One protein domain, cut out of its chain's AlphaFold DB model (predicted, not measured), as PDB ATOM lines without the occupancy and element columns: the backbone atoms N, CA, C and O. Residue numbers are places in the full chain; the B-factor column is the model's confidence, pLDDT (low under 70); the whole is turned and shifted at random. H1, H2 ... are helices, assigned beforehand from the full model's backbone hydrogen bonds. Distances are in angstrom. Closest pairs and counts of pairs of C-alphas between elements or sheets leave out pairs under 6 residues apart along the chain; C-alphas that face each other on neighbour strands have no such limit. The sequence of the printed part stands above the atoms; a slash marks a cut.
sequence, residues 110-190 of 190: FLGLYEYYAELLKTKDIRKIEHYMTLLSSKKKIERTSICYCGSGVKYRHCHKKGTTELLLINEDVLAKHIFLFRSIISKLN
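This is residues 110 to 190 of the 190 residues of an uncharacterized protein of Bacteroidetes bacterium (UniProt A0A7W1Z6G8). What shape is this? H4 and H2 pack side by side, with H1 and H3 roughly end to end along one side of that pair, and link 138 to 160 loops out as a head at one end. What is it made of? The 81 printed residues, all helix in class, hold H1, H2, H3, H4 in chain order and no named strand; the whole is compact, radius of gyration of the C-alphas 12.5 A, spanning 37 by 25 by 18 A.

Where is the longest helix? H4, residues 172 to 186, runs 20.9 A from C-alpha 172 at (33.398, -32.835, 31.988). And the others? H2 is residues 126 to 137, 16.5 A; H1, 110 to 120, 15.1 A, starts at (23.753, -29.697, 47.193); H3, 161 to 167, is 9.8 A.

What does H4 touch? It touches H2, closest C-alphas Glu 130 and Ile 179, 6.0 A, at a shallow tilt of 24 degrees, opposite ways. What about H1? It touches H2's residues 126 to 129 alone, closest C-alphas Ala 118 and Ile 129, 6.7 A, and only just touches H3, with 3 pairs of C-alphas within 8 A, closest Leu 120 and Gly 163, 4.9 A. Are the backbones complete? In H1, H2, H3 and H4 every O i to N i+4 pair is within hydrogen-bond range.

How large is it? The farthest C-alphas, Thr 145 and Lys 188, are 37.7 A apart. Any cut or low confidence? The printed part has no cut, the link H2 to H3 is long, and no printed residue is under 70 in pLDDT.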
ATOM      1  N   PHE A 110      22.409 -30.256  47.106       95.50
ATOM      2  CA  PHE A 110      23.753 -29.697  47.193       95.50
ATOM      3  C   PHE A 110      24.546 -30.221  48.395       95.50
ATOM      4  O   PHE A 110      25.760 -30.356  48.287       95.50
ATOM      5  N   LEU A 111      23.889 -30.526  49.518       96.12
ATOM      6  CA  LEU A 111      24.600 -30.962  50.717       96.12
ATOM      7  C   LEU A 111      25.280 -32.321  50.498       96.12
ATOM      8  O   LEU A 111      26.452 -32.451  50.831       96.12
ATOM      9  N   GLY A 112      24.616 -33.267  49.824       96.19
ATOM     10  CA  GLY A 112      25.238 -34.538  49.433       96.19
ATOM     11  C   GLY A 112      26.386 -34.369  48.443       96.19
ATOM     12  O   GLY A 112      27.416 -35.029  48.559       96.19
ATOM     13  N   LEU A 113      26.260 -33.437  47.490       97.44
ATOM     14  CA  LEU A 113      27.371 -33.095  46.592       97.44
ATOM     15  C   LEU A 113      28.559 -32.510  47.364       97.44
ATOM     16  O   LEU A 113      29.706 -32.867  47.095       97.44
ATOM     17  N   TYR A 114      28.297 -31.622  48.323       98.38
ATOM     18  CA  TYR A 114      29.318 -31.065  49.204       98.38
ATOM     19  C   TYR A 114      30.020 -32.155  50.012       98.38
ATOM     20  O   TYR A 114      31.246 -32.187  50.014       98.38
ATOM     21  N   GLU A 115      29.268 -33.056  50.643       98.06
ATOM     22  CA  GLU A 115      29.806 -34.185  51.409       98.06
ATOM     23  C   GLU A 115      30.704 -35.067  50.538       98.06
ATOM     24  O   GLU A 115      31.867 -35.281  50.888       98.06
ATOM     25  N   TYR A 116      30.225 -35.469  49.356       97.94
ATOM     26  CA  TYR A 116      31.002 -36.258  48.397       97.94
ATOM     27  C   TYR A 116      32.340 -35.596  48.053       97.94
ATOM     28  O   TYR A 116      33.405 -36.206  48.179       97.94
ATOM     29  N   TYR A 117      32.321 -34.323  47.648       98.31
ATOM     30  CA  TYR A 117      33.554 -33.629  47.276       98.31
ATOM     31  C   TYR A 117      34.449 -33.319  48.480       98.31
ATOM     32  O   TYR A 117      35.673 -33.324  48.337       98.31
ATOM     33  N   ALA A 118      33.877 -33.078  49.660       98.19
ATOM     34  CA  ALA A 118      34.634 -32.844  50.883       98.19
ATOM     35  C   ALA A 118      35.428 -34.088  51.299       98.19
ATOM     36  O   ALA A 118      36.600 -33.978  51.676       98.19
ATOM     37  N   GLU A 119      34.824 -35.271  51.174       97.12
ATOM     38  CA  GLU A 119      35.488 -36.557  51.390       97.12
ATOM     39  C   GLU A 119      36.547 -36.825  50.318       97.12
ATOM     40  O   GLU A 119      37.716 -37.079  50.639       97.12
ATOM     41  N   LEU A 120      36.174 -36.682  49.044       97.44
ATOM     42  CA  LEU A 120      37.048 -36.925  47.895       97.44
ATOM     43  C   LEU A 120      38.321 -36.067  47.937       97.44
ATOM     44  O   LEU A 120      39.431 -36.544  47.671       97.44
ATOM     45  N   LEU A 121      38.160 -34.789  48.287       97.38
ATOM     46  CA  LEU A 121      39.219 -33.781  48.307       97.38
ATOM     47  C   LEU A 121      39.779 -33.525  49.709       97.38
ATOM     48  O   LEU A 121      40.641 -32.656  49.873       97.38
ATOM     49  N   LYS A 122      39.357 -34.302  50.711       97.12
ATOM     50  CA  LYS A 122      39.880 -34.276  52.087       97.12
ATOM     51  C   LYS A 122      39.891 -32.872  52.702       97.12
ATOM     52  O   LYS A 122      40.861 -32.479  53.352       97.12
ATOM     53  N   THR A 123      38.846 -32.089  52.464       97.25
ATOM     54  CA  THR A 123      38.706 -30.732  53.005       97.25
ATOM     55  C   THR A 123      37.237 -30.378  53.164       97.25
ATOM     56  O   THR A 123      36.435 -30.669  52.291       97.25
ATOM     57  N   LYS A 124      36.886 -29.708  54.263       97.50
ATOM     58  CA  LYS A 124      35.533 -29.175  54.493       97.50
ATOM     59  C   LYS A 124      35.380 -27.717  54.042       97.50
ATOM     60  O   LYS A 124      34.280 -27.174  54.063       97.50
ATOM     61  N   ASP A 125      36.474 -27.075  53.632       97.56
ATOM     62  CA  ASP A 125      36.464 -25.706  53.119       97.56
ATOM     63  C   ASP A 125      35.892 -25.676  51.695       97.56
ATOM     64  O   ASP A 125      36.553 -26.096  50.742       97.56
ATOM     65  N   ILE A 126      34.667 -25.161  51.562       97.62
ATOM     66  CA  ILE A 126      33.932 -25.064  50.295       97.62
ATOM     67  C   ILE A 126      34.704 -24.302  49.207       97.62
ATOM     68  O   ILE A 126      34.634 -24.676  48.037       97.62
ATOM     69  N   ARG A 127      35.493 -23.279  49.574       97.62
ATOM     70  CA  ARG A 127      36.292 -22.496  48.619       97.62
ATOM     71  C   ARG A 127      37.481 -23.311  48.118       97.62
ATOM     72  O   ARG A 127      37.800 -23.262  46.935       97.62
ATOM     73  N   LYS A 128      38.106 -24.122  48.983       97.75
ATOM     74  CA  LYS A 128      39.151 -25.072  48.559       97.75
ATOM     75  C   LYS A 128      38.597 -26.181  47.670       97.75
ATOM     76  O   LYS A 128      39.259 -26.535  46.701       97.75
ATOM     77  N   ILE A 129      37.411 -26.709  47.979       98.25
ATOM     78  CA  ILE A 129      36.744 -27.722  47.144       98.25
ATOM     79  C   ILE A 129      36.563 -27.187  45.720       98.25
ATOM     80  O   ILE A 129      37.059 -27.797  44.772       98.25
ATOM     81  N   GLU A 130      35.928 -26.019  45.578       97.94
ATOM     82  CA  GLU A 130      35.715 -25.372  44.278       97.94
ATOM     83  C   GLU A 130      37.039 -25.114  43.547       97.94
ATOM     84  O   GLU A 130      37.171 -25.449  42.366       97.94
ATOM     85  N   HIS A 131      38.042 -24.591  44.258       97.00
ATOM     86  CA  HIS A 131      39.350 -24.305  43.681       97.00
ATOM     87  C   HIS A 131      40.032 -25.573  43.151       97.00
ATOM     88  O   HIS A 131      40.562 -25.573  42.039       97.00
ATOM     89  N   TYR A 132      40.009 -26.670  43.913       96.81
ATOM     90  CA  TYR A 132      40.606 -27.937  43.491       96.81
ATOM     91  C   TYR A 132      39.853 -28.555  42.315       96.81
ATOM     92  O   TYR A 132      40.495 -29.031  41.381       96.81
ATOM     93  N   MET A 133      38.518 -28.509  42.311       97.25
ATOM     94  CA  MET A 133      37.718 -28.953  41.164       97.25
ATOM     95  C   MET A 133      38.092 -28.177  39.893       97.25
ATOM     96  O   MET A 133      38.379 -28.794  38.870       97.25
ATOM     97  N   THR A 134      38.178 -26.846  39.976       96.06
ATOM     98  CA  THR A 134      38.578 -25.976  38.854       96.06
ATOM     99  C   THR A 134      40.018 -26.224  38.399       96.06
ATOM    100  O   THR A 134      40.305 -26.259  37.206       96.06
ATOM    101  N   LEU A 135      40.951 -26.416  39.332       93.94
ATOM    102  CA  LEU A 135      42.344 -26.724  39.003       93.94
ATOM    103  C   LEU A 135      42.444 -28.038  38.218       93.94
ATOM    104  O   LEU A 135      43.162 -28.123  37.217       93.94
ATOM    105  N   LEU A 136      41.725 -29.064  38.674       93.31
ATOM    106  CA  LEU A 136      41.789 -30.415  38.123       93.31
ATOM    107  C   LEU A 136      40.974 -30.584  36.838       93.31
ATOM    108  O   LEU A 136      41.338 -31.429  36.021       93.31
ATOM    109  N   SER A 137      39.940 -29.768  36.605       91.56
ATOM    110  CA  SER A 137      39.155 -29.812  35.363       91.56
ATOM    111  C   SER A 137      39.988 -29.477  34.121       91.56
ATOM    112  O   SER A 137      39.660 -29.927  33.029       91.56
ATOM    113  N   SER A 138      41.118 -28.778  34.283       84.00
ATOM    114  CA  SER A 138      42.095 -28.541  33.208       84.00
ATOM    115  C   SER A 138      42.824 -29.807  32.728       84.00
ATOM    116  O   SER A 138      43.589 -29.745  31.766       84.00
ATOM    117  N   LYS A 139      42.652 -30.947  33.420       79.44
ATOM    118  CA  LYS A 139      43.312 -32.238  33.150       79.44
ATOM    119  C   LYS A 139      44.842 -32.169  33.080       79.44
ATOM    120  O   LYS A 139      45.493 -33.083  32.568       79.44
ATOM    121  N   LYS A 140      45.452 -31.118  33.641       82.62
ATOM    122  CA  LYS A 140      46.908 -31.003  33.718       82.62
ATOM    123  C   LYS A 140      47.471 -32.151  34.552       82.62
ATOM    124  O   LYS A 140      47.095 -32.348  35.708       82.62
ATOM    125  N   LYS A 141      48.406 -32.903  33.972       86.44
ATOM    126  CA  LYS A 141      49.081 -34.003  34.663       86.44
ATOM    127  C   LYS A 141      49.865 -33.466  35.865       86.44
ATOM    128  O   LYS A 141      50.679 -32.556  35.727       86.44
ATOM    129  N   ILE A 142      49.630 -34.061  37.033       91.00
ATOM    130  CA  ILE A 142      50.362 -33.770  38.270       91.00
ATOM    131  C   ILE A 142      51.360 -34.898  38.510       91.00
ATOM    132  O   ILE A 142      50.988 -36.077  38.568       91.00
ATOM    133  N   GLU A 143      52.634 -34.544  38.653       94.12
ATOM    134  CA  GLU A 143      53.696 -35.521  38.859       94.12
ATOM    135  C   GLU A 143      53.562 -36.228  40.213       94.12
ATOM    136  O   GLU A 143      53.340 -35.624  41.259       94.12
ATOM    137  N   ARG A 144      53.716 -37.558  40.224       93.94
ATOM    138  CA  ARG A 144      53.460 -38.392  41.420       93.94
ATOM    139  C   ARG A 144      54.329 -38.009  42.624       93.94
ATOM    140  O   ARG A 144      53.952 -38.292  43.764       93.94
ATOM    141  N   THR A 145      55.515 -37.468  42.367       96.06
ATOM    142  CA  THR A 145      56.524 -37.104  43.367       96.06
ATOM    143  C   THR A 145      56.462 -35.641  43.789       96.06
ATOM    144  O   THR A 145      57.118 -35.309  44.777       96.06
ATOM    145  N   SER A 146      55.686 -34.794  43.101       96.44
ATOM    146  CA  SER A 146      55.545 -33.387  43.472       96.44
ATOM    147  C   SER A 146      54.825 -33.245  44.812       96.44
ATOM    148  O   SER A 146      54.101 -34.145  45.254       96.44
ATOM    149  N   ILE A 147      55.004 -32.092  45.459       97.44
ATOM    150  CA  ILE A 147      54.179 -31.705  46.606       97.44
ATOM    151  C   ILE A 147      52.722 -31.592  46.151       97.44
ATOM    152  O   ILE A 147      52.437 -31.202  45.015       97.44
ATOM    153  N   CYS A 148      51.799 -32.011  47.014       97.00
ATOM    154  CA  CYS A 148      50.379 -31.972  46.715       97.00
ATOM    155  C   CYS A 148      49.874 -30.527  46.586       97.00
ATOM    156  O   CYS A 148      50.220 -29.667  47.397       97.00
ATOM    157  N   TYR A 149      48.979 -30.291  45.623       94.88
ATOM    158  CA  TYR A 149      48.333 -28.993  45.388       94.88
ATOM    159  C   TYR A 149      47.521 -28.483  46.588       94.88
ATOM    160  O   TYR A 149      47.177 -27.308  46.647       94.88
ATOM    161  N   CYS A 150      47.214 -29.350  47.557       95.25
ATOM    162  CA  CYS A 150      46.474 -28.967  48.752       95.25
ATOM    163  C   CYS A 150      47.303 -28.172  49.778       95.25
ATOM    164  O   CYS A 150      46.743 -27.679  50.754       95.25
ATOM    165  N   GLY A 151      48.623 -28.064  49.585       93.81
ATOM    166  CA  GLY A 151      49.516 -27.329  50.486       93.81
ATOM    167  C   GLY A 151      49.934 -28.096  51.745       93.81
ATOM    168  O   GLY A 151      50.557 -27.516  52.624       93.81
ATOM    169  N   SER A 152      49.648 -29.399  51.841       95.00
ATOM    170  CA  SER A 152      49.988 -30.221  53.017       95.00
ATOM    171  C   SER A 152      51.483 -30.520  53.193       95.00
ATOM    172  O   SER A 152      51.869 -31.110  54.196       95.00
ATOM    173  N   GLY A 153      52.321 -30.224  52.194       96.06
ATOM    174  CA  GLY A 153      53.727 -30.649  52.167       96.06
ATOM    175  C   GLY A 153      53.935 -32.147  51.884       96.06
ATOM    176  O   GLY A 153      55.069 -32.602  51.751       96.06
ATOM    177  N   VAL A 154      52.864 -32.934  51.736       97.12
ATOM    178  CA  VAL A 154      52.940 -34.372  51.429       97.12
ATOM    179  C   VAL A 154      53.058 -34.590  49.917       97.12
ATOM    180  O   VAL A 154      52.457 -33.868  49.121       97.12
ATOM    181  N   LYS A 155      53.794 -35.630  49.494       97.75
ATOM    182  CA  LYS A 155      53.865 -36.036  48.077       97.75
ATOM    183  C   LYS A 155      52.468 -36.363  47.533       97.75
ATOM    184  O   LYS A 155      51.744 -37.150  48.144       97.75
ATOM    185  N   TYR A 156      52.129 -35.852  46.350       97.00
ATOM    186  CA  TYR A 156      50.816 -35.996  45.702       97.00
ATOM    187  C   TYR A 156      50.295 -37.444  45.695       97.00
ATOM    188  O   TYR A 156      49.145 -37.697  46.063       97.00
ATOM    189  N   ARG A 157      51.161 -38.422  45.388       97.12
ATOM    190  CA  ARG A 157      50.813 -39.859  45.394       97.12
ATOM    191  C   ARG A 157      50.299 -40.408  46.733       97.12
ATOM    192  O   ARG A 157      49.589 -41.404  46.709       97.12
ATOM    193  N   HIS A 158      50.678 -39.802  47.858       97.06
ATOM    194  CA  HIS A 158      50.265 -40.201  49.210       97.06
ATOM    195  C   HIS A 158      49.168 -39.289  49.778       97.06
ATOM    196  O   HIS A 158      48.685 -39.523  50.881       97.06
ATOM    197  N   CYS A 159      48.773 -38.249  49.038       96.69
ATOM    198  CA  CYS A 159      47.822 -37.246  49.492       96.69
ATOM    199  C   CYS A 159      46.529 -37.327  48.666       96.69
ATOM    200  O   CYS A 159      45.647 -38.126  48.998       96.69
ATOM    201  N   HIS A 160      46.432 -36.572  47.568       96.69
ATOM    202  CA  HIS A 160      45.204 -36.440  46.777       96.69
ATOM    203  C   HIS A 160      45.166 -37.256  45.485       96.69
ATOM    204  O   HIS A 160      44.157 -37.207  44.795       96.69
ATOM    205  N   LYS A 161      46.194 -38.054  45.154       95.81
ATOM    206  CA  LYS A 161      46.201 -38.824  43.893       95.81
ATOM    207  C   LYS A 161      44.943 -39.670  43.688       95.81
ATOM    208  O   LYS A 161      44.396 -39.642  42.595       95.81
ATOM    209  N   LYS A 162      44.484 -40.398  44.715       95.62
ATOM    210  CA  LYS A 162      43.266 -41.222  44.615       95.62
ATOM    211  C   LYS A 162      42.044 -40.360  44.275       95.62
ATOM    212  O   LYS A 162      41.397 -40.622  43.271       95.62
ATOM    213  N   GLY A 163      41.795 -39.310  45.064       95.38
ATOM    214  CA  GLY A 163      40.654 -38.415  44.860       95.38
ATOM    215  C   GLY A 163      40.711 -37.674  43.526       95.38
ATOM    216  O   GLY A 163      39.701 -37.549  42.850       95.38
ATOM    217  N   THR A 164      41.900 -37.267  43.076       95.50
ATOM    218  CA  THR A 164      42.080 -36.681  41.743       95.50
ATOM    219  C   THR A 164      41.796 -37.688  40.634       95.50
ATOM    220  O   THR A 164      41.123 -37.337  39.675       95.50
ATOM    221  N   THR A 165      42.279 -38.930  40.733       94.56
ATOM    222  CA  THR A 165      41.978 -39.957  39.724       94.56
ATOM    223  C   THR A 165      40.477 -40.201  39.614       94.56
ATOM    224  O   THR A 165      39.973 -40.260  38.501       94.56
ATOM    225  N   GLU A 166      39.772 -40.290  40.739       95.31
ATOM    226  CA  GLU A 166      38.323 -40.490  40.765       95.31
ATOM    227  C   GLU A 166      37.548 -39.260  40.263       95.31
ATOM    228  O   GLU A 166      36.669 -39.405  39.420       95.31
ATOM    229  N   LEU A 167      37.938 -38.042  40.655       95.50
ATOM    230  CA  LEU A 167      37.346 -36.803  40.133       95.50
ATOM    231  C   LEU A 167      37.444 -36.722  38.605       95.50
ATOM    232  O   LEU A 167      36.500 -36.303  37.946       95.50
ATOM    233  N   LEU A 168      38.574 -37.149  38.037       93.81
ATOM    234  CA  LEU A 168      38.799 -37.160  36.588       93.81
ATOM    235  C   LEU A 168      38.007 -38.252  35.850       93.81
ATOM    236  O   LEU A 168      38.012 -38.272  34.616       93.81
ATOM    237  N   LEU A 169      37.339 -39.164  36.565       94.62
ATOM    238  CA  LEU A 169      36.399 -40.101  35.953       94.62
ATOM    239  C   LEU A 169      35.042 -39.455  35.667       94.62
ATOM    240  O   LEU A 169      34.380 -39.919  34.740       94.62
ATOM    241  N   ILE A 170      34.673 -38.403  36.405       95.25
ATOM    242  CA  ILE A 170      33.425 -37.648  36.233       95.25
ATOM    243  C   ILE A 170      33.424 -36.965  34.858       95.25
ATOM    244  O   ILE A 170      34.429 -36.383  34.443       95.25
ATOM    245  N   ASN A 171      32.287 -37.017  34.163       90.94
ATOM    246  CA  ASN A 171      32.101 -36.351  32.872       90.94
ATOM    247  C   ASN A 171      32.365 -34.841  32.985       90.94
ATOM    248  O   ASN A 171      31.972 -34.214  33.971       90.94
ATOM    249  N   GLU A 172      32.999 -34.250  31.967       92.00
ATOM    250  CA  GLU A 172      33.398 -32.835  31.988       92.00
ATOM    251  C   GLU A 172      32.207 -31.899  32.216       92.00
ATOM    252  O   GLU A 172      32.294 -31.011  33.062       92.00
ATOM    253  N   ASP A 173      31.076 -32.151  31.553       94.00
ATOM    254  CA  ASP A 173      29.858 -31.347  31.699       94.00
ATOM    255  C   ASP A 173      29.284 -31.408  33.120       94.00
ATOM    256  O   ASP A 173      28.874 -30.395  33.689       94.00
ATOM    257  N   VAL A 174      29.304 -32.597  33.730       95.19
ATOM    258  CA  VAL A 174      28.831 -32.810  35.106       95.19
ATOM    259  C   VAL A 174      29.754 -32.094  36.087       95.19
ATOM    260  O   VAL A 174      29.289 -31.379  36.975       95.19
ATOM    261  N   LEU A 175      31.070 -32.218  35.900       96.50
ATOM    262  CA  LEU A 175      32.044 -31.518  36.727       96.50
ATOM    263  C   LEU A 175      31.904 -29.995  36.584       96.50
ATOM    264  O   LEU A 175      31.908 -29.292  37.594       96.50
ATOM    265  N   ALA A 176      31.726 -29.479  35.366       96.81
ATOM    266  CA  ALA A 176      31.521 -28.056  35.101       96.81
ATOM    267  C   ALA A 176      30.235 -27.527  35.758       96.81
ATOM    268  O   ALA A 176      30.265 -26.484  36.420       96.81
ATOM    269  N   LYS A 177      29.129 -28.275  35.658       97.56
ATOM    270  CA  LYS A 177      27.867 -27.988  36.360       97.56
ATOM    271  C   LYS A 177      28.077 -27.915  37.872       97.56
ATOM    272  O   LYS A 177      27.584 -26.989  38.517       97.56
ATOM    273  N   HIS A 178      28.826 -28.853  38.451       97.81
ATOM    274  CA  HIS A 178      29.110 -28.843  39.885       97.81
ATOM    275  C   HIS A 178      30.003 -27.666  40.285       97.81
ATOM    276  O   HIS A 178      29.680 -26.979  41.249       97.81
ATOM    277  N   ILE A 179      31.057 -27.351  39.523       97.94
ATOM    278  CA  ILE A 179      31.882 -26.151  39.755       97.94
ATOM    279  C   ILE A 179      31.001 -24.893  39.780       97.94
ATOM    280  O   ILE A 179      31.096 -24.083  40.704       97.94
ATOM    281  N   PHE A 180      30.103 -24.740  38.803       97.88
ATOM    282  CA  PHE A 180      29.174 -23.610  38.747       97.88
ATOM    283  C   PHE A 180      28.243 -23.546  39.968       97.88
ATOM    284  O   PHE A 180      28.035 -22.471  40.540       97.88
ATOM    285  N   LEU A 181      27.711 -24.691  40.405       97.62
ATOM    286  CA  LEU A 181      26.864 -24.777  41.591       97.62
ATOM    287  C   LEU A 181      27.618 -24.357  42.862       97.62
ATOM    288  O   LEU A 181      27.112 -23.534  43.623       97.62
ATOM    289  N   PHE A 182      28.847 -24.843  43.060       98.19
ATOM    290  CA  PHE A 182      29.689 -24.436  44.188       98.19
ATOM    291  C   PHE A 182      29.959 -22.926  44.181       98.19
ATOM    292  O   PHE A 182      29.792 -22.277  45.213       98.19
ATOM    293  N   ARG A 183      30.291 -22.338  43.024       97.88
ATOM    294  CA  ARG A 183      30.469 -20.879  42.885       97.88
ATOM    295  C   ARG A 183      29.209 -20.101  43.253       97.88
ATOM    296  O   ARG A 183      29.303 -19.097  43.954       97.88
ATOM    297  N   SER A 184      28.047 -20.589  42.822       97.44
ATOM    298  CA  SER A 184      26.743 -19.972  43.093       97.44
ATOM    299  C   SER A 184      26.351 -20.022  44.570       97.44
ATOM    300  O   SER A 184      25.623 -19.154  45.045       97.44
ATOM    301  N   ILE A 185      26.797 -21.043  45.306       97.19
ATOM    302  CA  ILE A 185      26.626 -21.113  46.762       97.19
ATOM    303  C   ILE A 185      27.626 -20.188  47.456       97.19
ATOM    304  O   ILE A 185      27.222 -19.398  48.303       97.19
ATOM    305  N   ILE A 186      28.905 -20.220  47.067       97.31
ATOM    306  CA  ILE A 186      29.951 -19.360  47.644       97.31
ATOM    307  C   ILE A 186      29.597 -17.875  47.506       97.31
ATOM    308  O   ILE A 186      29.811 -17.121  48.452       97.31
ATOM    309  N   SER A 187      29.030 -17.448  46.374       96.31
ATOM    310  CA  SER A 187      28.641 -16.048  46.167       96.31
ATOM    311  C   SER A 187      27.508 -15.580  47.082       96.31
ATOM    312  O   SER A 187      27.409 -14.385  47.323       96.31
ATOM    313  N   LYS A 188      26.678 -16.498  47.595       95.06
ATOM    314  CA  LYS A 188      25.593 -16.209  48.549       95.06
ATOM    315  C   LYS A 188      26.044 -16.244  50.012       95.06
ATOM    316  O   LYS A 188      25.271 -15.870  50.885       95.06
ATOM    317  N   LEU A 189      27.244 -16.763  50.285       89.19
ATOM    318  CA  LEU A 189      27.845 -16.793  51.625       89.19
ATOM    319  C   LEU A 189      28.623 -15.509  51.956       89.19
ATOM    320  O   LEU A 189      29.069 -15.359  53.094       89.19
ATOM    321  N   ASN A 190      28.832 -14.645  50.962       70.81
ATOM    322  CA  ASN A 190      29.411 -13.313  51.117       70.81
ATOM    323  C   ASN A 190      28.289 -12.278  51.217       70.81
ATOM    324  O   ASN A 190      28.518 -11.267  51.911       70.81
TER     325      ASN A 190